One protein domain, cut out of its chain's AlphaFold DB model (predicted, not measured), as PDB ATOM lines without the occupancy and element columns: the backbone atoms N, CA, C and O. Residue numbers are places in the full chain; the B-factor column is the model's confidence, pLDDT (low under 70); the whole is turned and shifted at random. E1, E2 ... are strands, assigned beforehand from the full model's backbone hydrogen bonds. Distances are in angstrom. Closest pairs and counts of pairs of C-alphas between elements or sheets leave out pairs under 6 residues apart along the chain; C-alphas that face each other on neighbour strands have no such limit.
ATOM      1  N   ILE A 256     113.223 149.075 122.160       85.75
ATOM      2  CA  ILE A 256     113.853 149.953 123.144       85.75
ATOM      3  C   ILE A 256     114.480 151.123 122.399       85.75
ATOM      4  O   ILE A 256     115.290 150.924 121.495       85.75
ATOM      5  N   THR A 257     114.134 152.339 122.802       88.19
ATOM      6  CA  THR A 257     114.800 153.560 122.337       88.19
ATOM      7  C   THR A 257     115.364 154.289 123.541       88.19
ATOM      8  O   THR A 257     114.605 154.672 124.429       88.19
ATOM      9  N   VAL A 258     116.685 154.474 123.588       89.56
ATOM     10  CA  VAL A 258     117.316 155.341 124.590       89.56
ATOM     11  C   VAL A 258     117.015 156.784 124.197       89.56
ATOM     12  O   VAL A 258     117.359 157.216 123.100       89.56
ATOM     13  N   VAL A 259     116.324 157.504 125.076       91.88
ATOM     14  CA  VAL A 259     115.806 158.854 124.811       91.88
ATOM     15  C   VAL A 259     116.617 159.944 125.500       91.88
ATOM     16  O   VAL A 259     116.582 161.085 125.053       91.88
ATOM     17  N   ALA A 260     117.351 159.608 126.564       91.81
ATOM     18  CA  ALA A 260     118.241 160.535 127.251       91.81
ATOM     19  C   ALA A 260     119.359 159.784 127.977       91.81
ATOM     20  O   ALA A 260     119.196 158.624 128.366       91.81
ATOM     21  N   VAL A 261     120.478 160.469 128.192       94.06
ATOM     22  CA  VAL A 261     121.562 160.002 129.055       94.06
ATOM     23  C   VAL A 261     121.908 161.130 129.999       94.06
ATOM     24  O   VAL A 261     122.268 162.214 129.554       94.06
ATOM     25  N   THR A 262     121.791 160.872 131.292       95.38
ATOM     26  CA  THR A 262     122.249 161.788 132.328       95.38
ATOM     27  C   THR A 262     123.572 161.307 132.917       95.38
ATOM     28  O   THR A 262     123.968 160.157 132.715       95.38
ATOM     29  N   SER A 263     124.291 162.221 133.558       91.44
ATOM     30  CA  SER A 263     125.566 161.991 134.234       91.44
ATOM     31  C   SER A 263     125.540 162.675 135.597       91.44
ATOM     32  O   SER A 263     124.921 163.736 135.757       91.44
ATOM     33  N   ASP A 264     126.217 162.074 136.570       90.25
ATOM     34  CA  ASP A 264     126.429 162.663 137.893       90.25
ATOM     35  C   ASP A 264     127.547 163.711 137.939       90.25
ATOM     36  O   ASP A 264     127.582 164.554 138.831       90.25
ATOM     37  N   GLU A 265     128.408 163.723 136.927       86.12
ATOM     38  CA  GLU A 265     129.461 164.719 136.735       86.12
ATOM     39  C   GLU A 265     129.254 165.508 135.435       86.12
ATOM     40  O   GLU A 265     128.701 164.986 134.459       86.12
ATOM     41  N   ALA A 266     129.748 166.749 135.384       87.00
ATOM     42  CA  ALA A 266     129.675 167.567 134.177       87.00
ATOM     43  C   ALA A 266     130.559 167.004 133.047       87.00
ATOM     44  O   ALA A 266     131.682 166.551 133.276       87.00
ATOM     45  N   THR A 267     130.079 167.079 131.805       82.50
ATOM     46  CA  THR A 267     130.777 166.512 130.636       82.50
ATOM     47  C   THR A 267     131.964 167.357 130.181       82.50
ATOM     48  O   THR A 267     133.064 166.856 129.979       82.50
ATOM     49  N   ALA A 268     131.767 168.672 130.069       81.81
ATOM     50  CA  ALA A 268     132.754 169.588 129.494       81.81
ATOM     51  C   ALA A 268     133.558 170.394 130.527       81.81
ATOM     52  O   ALA A 268     134.660 170.860 130.236       81.81
ATOM     53  N   SER A 269     132.993 170.641 131.710       80.50
ATOM     54  CA  SER A 269     133.522 171.617 132.674       80.50
ATOM     55  C   SER A 269     134.106 170.996 133.941       80.50
ATOM     56  O   SER A 269     134.701 171.720 134.744       80.50
ATOM     57  N   GLU A 270     133.968 169.681 134.117       79.00
ATOM     58  CA  GLU A 270     134.464 168.998 135.306       79.00
ATOM     59  C   GLU A 270     135.996 168.984 135.335       79.00
ATOM     60  O   GLU A 270     136.686 168.723 134.339       79.00
ATOM     61  N   ARG A 271     136.569 169.288 136.502       68.56
ATOM     62  CA  ARG A 271     138.014 169.488 136.610       68.56
ATOM     63  C   ARG A 271     138.740 168.148 136.490       68.56
ATOM     64  O   ARG A 271     138.746 167.340 137.411       68.56
ATOM     65  N   GLY A 272     139.456 167.969 135.382       65.38
ATOM     66  CA  GLY A 272     140.242 166.760 135.120       65.38
ATOM     67  C   GLY A 272     139.522 165.702 134.282       65.38
ATOM     68  O   GLY A 272     140.053 164.602 134.173       65.38
ATOM     69  N   ALA A 273     138.371 166.030 133.685       64.19
ATOM     70  CA  ALA A 273     137.626 165.182 132.748       64.19
ATOM     71  C   ALA A 273     137.919 165.527 131.269       64.19
ATOM     72  O   ALA A 273     137.011 165.562 130.452       64.19
ATOM     73  N   GLY A 274     139.164 165.901 130.941       67.25
ATOM     74  CA  GLY A 274     139.580 166.221 129.564       67.25
ATOM     75  C   GLY A 274     139.013 167.502 128.944       67.25
ATOM     76  O   GLY A 274     139.607 168.036 128.011       67.25
ATOM     77  N   GLY A 275     137.952 168.063 129.524       74.75
ATOM     78  CA  GLY A 275     137.417 169.375 129.183       74.75
ATOM     79  C   GLY A 275     136.498 169.377 127.951       74.75
ATOM     80  O   GLY A 275     136.084 168.324 127.469       74.75
ATOM     81  N   PRO A 276     136.174 170.563 127.401       78.19
ATOM     82  CA  PRO A 276     135.200 170.708 126.315       78.19
ATOM     83  C   PRO A 276     135.608 170.013 125.009       78.19
ATOM     84  O   PRO A 276     134.742 169.683 124.207       78.19
ATOM     85  N   ASP A 277     136.900 169.735 124.808       79.56
ATOM     86  CA  ASP A 277     137.407 168.999 123.639       79.56
ATOM     87  C   ASP A 277     136.978 167.519 123.631       79.56
ATOM     88  O   ASP A 277     137.189 166.789 122.654       79.56
ATOM     89  N   HIS A 278     136.421 167.045 124.743       74.88
ATOM     90  CA  HIS A 278     136.037 165.661 124.964       74.88
ATOM     91  C   HIS A 278     134.548 165.474 125.286       74.88
ATOM     92  O   HIS A 278     134.103 164.336 125.384       74.88
ATOM     93  N   ALA A 279     133.766 166.556 125.293       81.75
ATOM     94  CA  ALA A 279     132.309 166.509 125.313       81.75
ATOM     95  C   ALA A 279     131.716 166.415 123.882       81.75
ATOM     96  O   ALA A 279     132.356 166.858 122.920       81.75
ATOM     97  N   PRO A 280     130.501 165.861 123.706       88.69
ATOM     98  CA  PRO A 280     129.685 165.196 124.722       88.69
ATOM     99  C   PRO A 280     130.215 163.798 125.073       88.69
ATOM    100  O   PRO A 280     130.946 163.162 124.305       88.69
ATOM    101  N   ASP A 281     129.807 163.306 126.241       87.19
ATOM    102  CA  ASP A 281     130.222 162.004 126.768       87.19
ATOM    103  C   ASP A 281     129.293 160.854 126.382       87.19
ATOM    104  O   ASP A 281     129.655 159.683 126.525       87.19
ATOM    105  N   ALA A 282     128.111 161.176 125.864       89.75
ATOM    106  CA  ALA A 282     127.159 160.222 125.341       89.75
ATOM    107  C   ALA A 282     126.718 160.594 123.924       89.75
ATOM    108  O   ALA A 282     126.425 161.748 123.621       89.75
ATOM    109  N   PHE A 283     126.607 159.589 123.058       89.88
ATOM    110  CA  PHE A 283     126.009 159.739 121.735       89.88
ATOM    111  C   PHE A 283     124.865 158.744 121.558       89.88
ATOM    112  O   PHE A 283     125.058 157.524 121.624       89.88
ATOM    113  N   LEU A 284     123.666 159.277 121.326       86.25
ATOM    114  CA  LEU A 284     122.472 158.495 121.030       86.25
ATOM    115  C   LEU A 284     122.467 158.118 119.549       86.25
ATOM    116  O   LEU A 284     122.417 158.986 118.681       86.25
ATOM    117  N   SER A 285     122.445 156.822 119.239       78.69
ATOM    118  CA  SER A 285     122.360 156.363 117.846       78.69
ATOM    119  C   SER A 285     120.916 156.259 117.326       78.69
ATOM    120  O   SER A 285     120.689 155.625 116.299       78.69
ATOM    121  N   GLY A 286     119.934 156.829 118.041       66.31
ATOM    122  CA  GLY A 286     118.516 156.829 117.654       66.31
ATOM    123  C   GLY A 286     117.784 155.491 117.835       66.31
ATOM    124  O   GLY A 286     116.783 155.255 117.167       66.31
ATOM    125  N   GLY A 287     118.274 154.608 118.712       79.12
ATOM    126  CA  GLY A 287     117.685 153.288 118.965       79.12
ATOM    127  C   GLY A 287     118.085 152.718 120.328       79.12
ATOM    128  O   GLY A 287     118.267 153.462 121.290       79.12
ATOM    129  N   SER A 288     118.254 151.398 120.422       82.56
ATOM    130  CA  SER A 288     118.633 150.702 121.665       82.56
ATOM    131  C   SER A 288     120.127 150.787 122.004       82.56
ATOM    132  O   SER A 288     120.574 150.194 122.983       82.56
ATOM    133  N   SER A 289     120.912 151.484 121.182       83.69
ATOM    134  CA  SER A 289     122.358 151.622 121.344       83.69
ATOM    135  C   SER A 289     122.736 153.048 121.730       83.69
ATOM    136  O   SER A 289     122.189 154.028 121.223       83.69
ATOM    137  N   VAL A 290     123.709 153.143 122.628       86.94
ATOM    138  CA  VAL A 290     124.318 154.392 123.070       86.94
ATOM    139  C   VAL A 290     125.822 154.196 123.136       86.94
ATOM    140  O   VAL A 290     126.306 153.132 123.528       86.94
ATOM    141  N   GLN A 291     126.569 155.212 122.729       89.75
ATOM    142  CA  GLN A 291     128.008 155.264 122.948       89.75
ATOM    143  C   GLN A 291     128.259 156.112 124.183       89.75
ATOM    144  O   GLN A 291     127.719 157.210 124.275       89.75
ATOM    145  N   LEU A 292     129.055 155.598 125.115       88.25
ATOM    146  CA  LEU A 292     129.438 156.295 126.339       88.25
ATOM    147  C   LEU A 292     130.955 156.399 126.389       88.25
ATOM    148  O   LEU A 292     131.661 155.429 126.087       88.25
ATOM    149  N   ARG A 293     131.467 157.551 126.808       85.94
ATOM    150  CA  ARG A 293     132.885 157.707 127.103       85.94
ATOM    151  C   ARG A 293     133.225 157.039 128.428       85.94
ATOM    152  O   ARG A 293     132.521 157.170 129.425       85.94
ATOM    153  N   ALA A 294     134.378 156.376 128.439       81.81
ATOM    154  CA  ALA A 294     135.016 155.885 129.659       81.81
ATOM    155  C   ALA A 294     135.756 157.000 130.430       81.81
ATOM    156  O   ALA A 294     136.505 156.717 131.364       81.81
ATOM    157  N   GLU A 295     135.609 158.251 130.000       72.38
ATOM    158  CA  GLU A 295     136.199 159.431 130.614       72.38
ATOM    159  C   GLU A 295     135.483 159.799 131.920       72.38
ATOM    160  O   GLU A 295     134.303 159.507 132.097       72.38
ATOM    161  N   ARG A 296     136.241 160.349 132.873       75.12
ATOM    162  CA  ARG A 296     135.782 160.744 134.212       75.12
ATOM    163  C   ARG A 296     136.781 161.708 134.836       75.12
ATOM    164  O   ARG A 296     137.945 161.729 134.419       75.12
ATOM    165  N   ALA A 297     136.361 162.453 135.855       70.56
ATOM    166  CA  ALA A 297     137.255 163.334 136.592       70.56
ATOM    167  C   ALA A 297     138.384 162.541 137.276       70.56
ATOM    168  O   ALA A 297     138.140 161.656 138.096       70.56
ATOM    169  N   GLY A 298     139.647 162.878 136.987       67.75
ATOM    170  CA  GLY A 298     140.806 162.169 137.557       67.75
ATOM    171  C   GLY A 298     140.959 162.263 139.086       67.75
ATOM    172  O   GLY A 298     141.801 161.572 139.654       67.75
ATOM    173  N   GLY A 299     140.184 163.128 139.752       71.31
ATOM    174  CA  GLY A 299     140.130 163.246 141.214       71.31
ATOM    175  C   GLY A 299     138.854 162.691 141.864       71.31
ATOM    176  O   GLY A 299     138.749 162.781 143.085       71.31
ATOM    177  N   GLY A 300     137.902 162.178 141.076       76.81
ATOM    178  CA  GLY A 300     136.600 161.678 141.541       76.81
ATOM    179  C   GLY A 300     136.588 160.182 141.882       76.81
ATOM    180  O   GLY A 300     137.604 159.490 141.767       76.81
ATOM    181  N   ASP A 301     135.425 159.670 142.302       78.62
ATOM    182  CA  ASP A 301     135.221 158.240 142.605       78.62
ATOM    183  C   ASP A 301     134.925 157.378 141.356       78.62
ATOM    184  O   ASP A 301     135.065 156.148 141.363       78.62
ATOM    185  N   GLY A 302     134.632 158.037 140.242       81.62
ATOM    186  CA  GLY A 302     134.208 157.452 138.984       81.62
ATOM    187  C   GLY A 302     133.006 158.227 138.464       81.62
ATOM    188  O   GLY A 302     132.594 159.206 139.063       81.62
ATOM    189  N   ARG A 303     132.450 157.784 137.339       86.62
ATOM    190  CA  ARG A 303     131.264 158.412 136.750       86.62
ATOM    191  C   ARG A 303     130.093 157.452 136.704       86.62
ATOM    192  O   ARG A 303     130.285 156.270 136.404       86.62
ATOM    193  N   VAL A 304     128.888 157.946 136.947       88.69
ATOM    194  CA  VAL A 304     127.645 157.199 136.769       88.69
ATOM    195  C   VAL A 304     126.778 157.881 135.723       88.69
ATOM    196  O   VAL A 304     126.262 158.973 135.937       88.69
ATOM    197  N   TYR A 305     126.566 157.181 134.611       89.50
ATOM    198  CA  TYR A 305     125.545 157.551 133.639       89.50
ATOM    199  C   TYR A 305     124.217 156.889 133.991       89.50
ATOM    200  O   TYR A 305     124.202 155.696 134.303       89.50
ATOM    201  N   VAL A 306     123.097 157.591 133.839       92.38
ATOM    202  CA  VAL A 306     121.763 156.979 133.824       92.38
ATOM    203  C   VAL A 306     121.144 157.124 132.439       92.38
ATOM    204  O   VAL A 306     120.896 158.213 131.928       92.38
ATOM    205  N   LEU A 307     120.902 155.980 131.804       92.31
ATOM    206  CA  LEU A 307     120.295 155.886 130.483       92.31
ATOM    207  C   LEU A 307     118.792 155.781 130.685       92.31
ATOM    208  O   LEU A 307     118.325 154.813 131.286       92.31
ATOM    209  N   HIS A 308     118.040 156.736 130.155       89.94
ATOM    210  CA  HIS A 308     116.585 156.710 130.148       89.94
ATOM    211  C   HIS A 308     116.101 156.172 128.809       89.94
ATOM    212  O   HIS A 308     116.550 156.616 127.750       89.94
ATOM    213  N   PHE A 309     115.174 155.223 128.839       91.88
ATOM    214  CA  PHE A 309     114.656 154.588 127.637       91.88
ATOM    215  C   PHE A 309     113.137 154.470 127.663       91.88
ATOM    216  O   PHE A 309     112.517 154.364 128.720       91.88
ATOM    217  N   THR A 310     112.556 154.435 126.468       89.31
ATOM    218  CA  THR A 310     111.170 154.027 126.248       89.31
ATOM    219  C   THR A 310     111.172 152.613 125.686       89.31
ATOM    220  O   THR A 310     111.896 152.330 124.728       89.31
ATOM    221  N   ALA A 311     110.361 151.737 126.272       85.62
ATOM    222  CA  ALA A 311     110.058 150.418 125.737       85.62
ATOM    223  C   ALA A 311     108.652 150.433 125.131       85.62
ATOM    224  O   ALA A 311     107.714 150.918 125.763       85.62
ATOM    225  N   SER A 312     108.503 149.919 123.913       81.62
ATOM    226  CA  SER A 312     107.215 149.853 123.218       81.62
ATOM    227  C   SER A 312     107.042 148.523 122.501       81.62
ATOM    228  O   SER A 312     107.930 148.098 121.761       81.62
ATOM    229  N   ASN A 313     105.878 147.900 122.672       72.44
ATOM    230  CA  ASN A 313     105.460 146.720 121.909       72.44
ATOM    231  C   ASN A 313     104.587 147.088 120.690       72.44
ATOM    232  O   ASN A 313     103.883 146.243 120.153       72.44
ATOM    233  N   GLY A 314     104.566 148.366 120.290       68.25
ATOM    234  CA  GLY A 314     103.733 148.861 119.188       68.25
ATOM    235  C   GLY A 314     102.279 149.169 119.565       68.25
ATOM    236  O   GLY A 314     101.588 149.819 118.784       68.25
ATOM    237  N   VAL A 315     101.826 148.776 120.761       68.31
ATOM    238  CA  VAL A 315     100.467 149.038 121.268       68.31
ATOM    239  C   VAL A 315     100.508 149.908 122.523       68.31
ATOM    240  O   VAL A 315      99.805 150.911 122.620       68.31
ATOM    241  N   THR A 316     101.355 149.544 123.482       70.19
ATOM    242  CA  THR A 316     101.582 150.270 124.730       70.19
ATOM    243  C   THR A 316     103.060 150.613 124.878       70.19
ATOM    244  O   THR A 316     103.935 149.998 124.264       70.19
ATOM    245  N   SER A 317     103.346 151.641 125.677       83.38
ATOM    246  CA  SER A 317     104.717 152.053 125.972       83.38
ATOM    247  C   SER A 317     104.913 152.307 127.459       83.38
ATOM    248  O   SER A 317     103.979 152.691 128.165       83.38
ATOM    249  N   CYS A 318     106.134 152.085 127.928       85.31
ATOM    250  CA  CYS A 318     106.571 152.436 129.269       85.31
ATOM    251  C   CYS A 318     107.962 153.073 129.228       85.31
ATOM    252  O   CYS A 318     108.684 152.969 128.234       85.31
ATOM    253  N   VAL A 319     108.328 153.748 130.314       89.12
ATOM    254  CA  VAL A 319     109.651 154.350 130.495       89.12
ATOM    255  C   VAL A 319     110.431 153.583 131.553       89.12
ATOM    256  O   VAL A 319     109.854 153.072 132.514       89.12
ATOM    257  N   GLY A 320     111.744 153.513 131.382       89.56
ATOM    258  CA  GLY A 320     112.657 152.890 132.329       89.56
ATOM    259  C   GLY A 320     114.020 153.566 132.314       89.56
ATOM    260  O   GLY A 320     114.301 154.432 131.483       89.56
ATOM    261  N   SER A 321     114.872 153.174 133.258       88.62
ATOM    262  CA  SER A 321     116.240 153.671 133.325       88.62
ATOM    263  C   SER A 321     117.221 152.608 133.794       88.62
ATOM    264  O   SER A 321     116.864 151.740 134.590       88.62
ATOM    265  N   VAL A 322     118.469 152.695 133.334       89.19
ATOM    266  CA  VAL A 322     119.571 151.825 133.763       89.19
ATOM    267  C   VAL A 322     120.824 152.649 134.040       89.19
ATOM    268  O   VAL A 322     121.172 153.535 133.264       89.19
ATOM    269  N   ALA A 323     121.501 152.354 135.151       86.12
ATOM    270  CA  ALA A 323     122.745 153.014 135.525       86.12
ATOM    271  C   ALA A 323     123.963 152.271 134.951       86.12
ATOM    272  O   ALA A 323     124.071 151.049 135.078       86.12
ATOM    273  N   VAL A 324     124.905 153.013 134.375       87.19
ATOM    274  CA  VAL A 324     126.198 152.523 133.887       87.19
ATOM    275  C   VAL A 324     127.301 153.211 134.676       87.19
ATOM    276  O   VAL A 324     127.405 154.433 134.687       87.19
ATOM    277  N   ARG A 325     128.142 152.414 135.337       86.44
ATOM    278  CA  ARG A 325     129.221 152.910 136.196       86.44
ATOM    279  C   ARG A 325     130.568 152.807 135.496       86.44
ATOM    280  O   ARG A 325     130.924 151.748 134.982       86.44
ATOM    281  N   VAL A 326     131.343 153.883 135.559       83.25
ATOM    282  CA  VAL A 326     132.712 153.992 135.055       83.25
ATOM    283  C   VAL A 326     133.651 154.253 136.240       83.25
ATOM    284  O   VAL A 326     133.999 155.401 136.524       83.25
ATOM    285  N   PRO A 327     134.054 153.205 136.982       78.56
ATOM    286  CA  PRO A 327     134.894 153.364 138.165       78.56
ATOM    287  C   PRO A 327     136.322 153.811 137.815       78.56
ATOM    288  O   PRO A 327     136.870 153.473 136.758       78.56
ATOM    289  N   HIS A 328     136.963 154.539 138.735       68.81
ATOM    290  CA  HIS A 328     138.336 155.020 138.553       68.81
ATOM    291  C   HIS A 328     139.386 153.888 138.626       68.81
ATOM    292  O   HIS A 328     140.331 153.867 137.836       68.81
ATOM    293  N   SER A 329     139.199 152.905 139.520       67.12
ATOM    294  CA  SER A 329     140.125 151.778 139.734       67.12
ATOM    295  C   SER A 329     139.508 150.440 139.308       67.12
ATOM    296  O   SER A 329     138.481 150.040 139.838       67.12
ATOM    297  N   GLN A 330     140.166 149.704 138.403       60.75
ATOM    298  CA  GLN A 330     139.715 148.377 137.928       60.75
ATOM    299  C   GLN A 330     140.443 147.189 138.604       60.75
ATOM    300  O   GLN A 330     140.288 146.034 138.208       60.75
ATOM    301  N   GLY A 331     141.301 147.451 139.597       56.16
ATOM    302  CA  GLY A 331     142.146 146.434 140.228       56.16
ATOM    303  C   GLY A 331     141.399 145.539 141.226       56.16
ATOM    304  O   GLY A 331     140.728 146.034 142.123       56.16
ATOM    305  N   ARG A 332     141.619 144.214 141.151       52.28
ATOM    306  CA  ARG A 332     141.003 143.153 141.992       52.28
ATOM    307  C   ARG A 332     141.184 143.276 143.523       52.28
ATOM    308  O   ARG A 332     140.747 142.382 144.238       52.28
ATOM    309  N   LYS A 333     141.871 144.299 144.042       49.47
ATOM    310  CA  LYS A 333     142.242 144.394 145.469       49.47
ATOM    311  C   LYS A 333     141.396 145.346 146.316       49.47
ATOM    312  O   LYS A 333     141.540 145.290 147.527       49.47
ATOM    313  N   ASN A 334     140.496 146.126 145.722       45.38
ATOM    314  CA  ASN A 334     139.472 146.879 146.449       45.38
ATOM    315  C   ASN A 334     138.138 146.673 145.727       45.38
ATOM    316  O   ASN A 334     137.886 147.295 144.702       45.38
ATOM    317  N   LEU A 335     137.311 145.765 146.248       47.44
ATOM    318  CA  LEU A 335     135.930 145.547 145.794       47.44
ATOM    319  C   LEU A 335     134.998 146.725 146.138       47.44
ATOM    320  O   LEU A 335     133.877 146.754 145.648       47.44
ATOM    321  N   ASP A 336     135.495 147.714 146.888       53.22
ATOM    322  CA  ASP A 336     134.803 148.955 147.220       53.22
ATOM    323  C   ASP A 336     135.612 150.167 146.727       53.22
ATOM    324  O   ASP A 336     136.489 150.678 147.417       53.22
ATOM    325  N   CYS A 337     135.325 150.609 145.505       54.00
ATOM    326  CA  CYS A 337     135.418 152.014 145.082       54.00
ATOM    327  C   CYS A 337     134.378 152.203 143.964       54.00
ATOM    328  O   CYS A 337     134.718 152.177 142.776       54.00
ATOM    329  N   PRO A 338     133.087 152.235 144.339       67.44
ATOM    330  CA  PRO A 338     131.988 152.352 143.399       67.44
ATOM    331  C   PRO A 338     132.012 153.769 142.840       67.44
ATOM    332  O   PRO A 338     132.095 154.701 143.626       67.44
ATOM    333  N   ALA A 339     131.900 153.954 141.525       75.62
ATOM    334  CA  ALA A 339     131.385 155.233 141.039       75.62
ATOM    335  C   ALA A 339     130.055 155.460 141.780       75.62
ATOM    336  O   ALA A 339     129.160 154.599 141.683       75.62
ATOM    337  N   VAL A 340     129.992 156.476 142.640       84.81
ATOM    338  CA  VAL A 340     128.826 156.741 143.484       84.81
ATOM    339  C   VAL A 340     127.982 157.746 142.743       84.81
ATOM    340  O   VAL A 340     128.427 158.857 142.509       84.81
ATOM    341  N   ASP A 341     126.745 157.359 142.433       86.62
ATOM    342  CA  ASP A 341     125.787 158.284 141.839       86.62
ATOM    343  C   ASP A 341     125.524 159.428 142.823       86.62
ATOM    344  O   ASP A 341     124.805 159.270 143.815       86.62
ATOM    345  N   SER A 342     126.174 160.561 142.568       88.69
ATOM    346  CA  SER A 342     126.083 161.771 143.386       88.69
ATOM    347  C   SER A 342     124.956 162.706 142.930       88.69
ATOM    348  O   SER A 342     124.748 163.767 143.525       88.69
ATOM    349  N   GLY A 343     124.162 162.265 141.948       89.50
ATOM    350  CA  GLY A 343     122.981 162.947 141.440       89.50
ATOM    351  C   GLY A 343     123.101 163.256 139.954       89.50
ATOM    352  O   GLY A 343     123.981 163.993 139.540       89.50
ATOM    353  N   GLN A 344     122.153 162.755 139.167       92.88
ATOM    354  CA  GLN A 344     122.087 162.859 137.703       92.88
ATOM    355  C   GLN A 344     121.719 164.273 137.201       92.88
ATOM    356  O   GLN A 344     120.627 164.505 136.680       92.88
ATOM    357  N   LEU A 345     122.609 165.244 137.420       92.50
ATOM    358  CA  LEU A 345     122.362 166.674 137.193       92.50
ATOM    359  C   LEU A 345     122.734 167.164 135.789       92.50
ATOM    360  O   LEU A 345     122.363 168.282 135.422       92.50
ATOM    361  N   TYR A 346     123.464 166.362 135.016       91.44
ATOM    362  CA  TYR A 346     124.024 166.780 133.735       91.44
ATOM    363  C   TYR A 346     123.462 165.943 132.591       91.44
ATOM    364  O   TYR A 346     123.324 164.730 132.715       91.44
ATOM    365  N   ASP A 347     123.151 166.587 131.468       92.06
ATOM    366  CA  ASP A 347     122.846 165.897 130.214       92.06
ATOM    367  C   ASP A 347     124.169 165.477 129.568       92.06
ATOM    368  O   ASP A 347     125.007 166.314 129.238       92.06
ATOM    369  N   ALA A 348     124.373 164.168 129.428       90.44
ATOM    370  CA  ALA A 348     125.614 163.620 128.905       90.44
ATOM    371  C   ALA A 348     125.739 163.773 127.378       90.44
ATOM    372  O   ALA A 348     126.799 163.482 126.821       90.44
TER     373      ALA A 348
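This is residues 256 to 348 of the 350 residues of an uncharacterized protein of Gonium pectorale (UniProt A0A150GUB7). With little regular structure, the domain is a strongly twisted ribbon, E1, E4 and E5, with the small hairpin E2 and E3 near E1 and long loops, of which residues 330 to 336 stick out. The 93 printed residues, 36 in named elements, have five strands, E1 to E5, and no named helix: all strand. Both sheets, E1 - E4 - E5 and E2 - E3, are antiparallel. The whole is only just compact, close to loose: radius of gyration of the C-alphas 14.5 A, spans 46 by 32 by 20 A.

E4, residues 302 to 312, measures 32.2 A; E5, residues 317 to 327, measures 32.6 A and ends at C-alpha 327 (134.894, 153.364, 138.165). E1, residues 256 to 263, begins at C-alpha 256 (113.853, 149.953, 123.144), measures 20.1 A and bends by 56 degrees at residue 259. E2 is residues 282 to 284, E3 290 to 292.

E4 and E5 form a hairpin; N 305 and O 324 are 2.9 A apart. E1 is antiparallel to E4, with N 262 and O 306 2.9 A apart. Residues 346 to 347 pair antiparallel with 262 to 263. In hairpin E2 and E3, N 283 and O 291 are 2.9 A apart. The closest C-alphas of E1 and E2, Val 261 and Ala 282, are 6.7 A apart.

The farthest C-alphas, Val 315 and Lys 333, are 48.5 A apart. The printed part has no cut. The E1 to E2 link is long. Nineteen residues, among them 328 to 338, have pLDDT under 70.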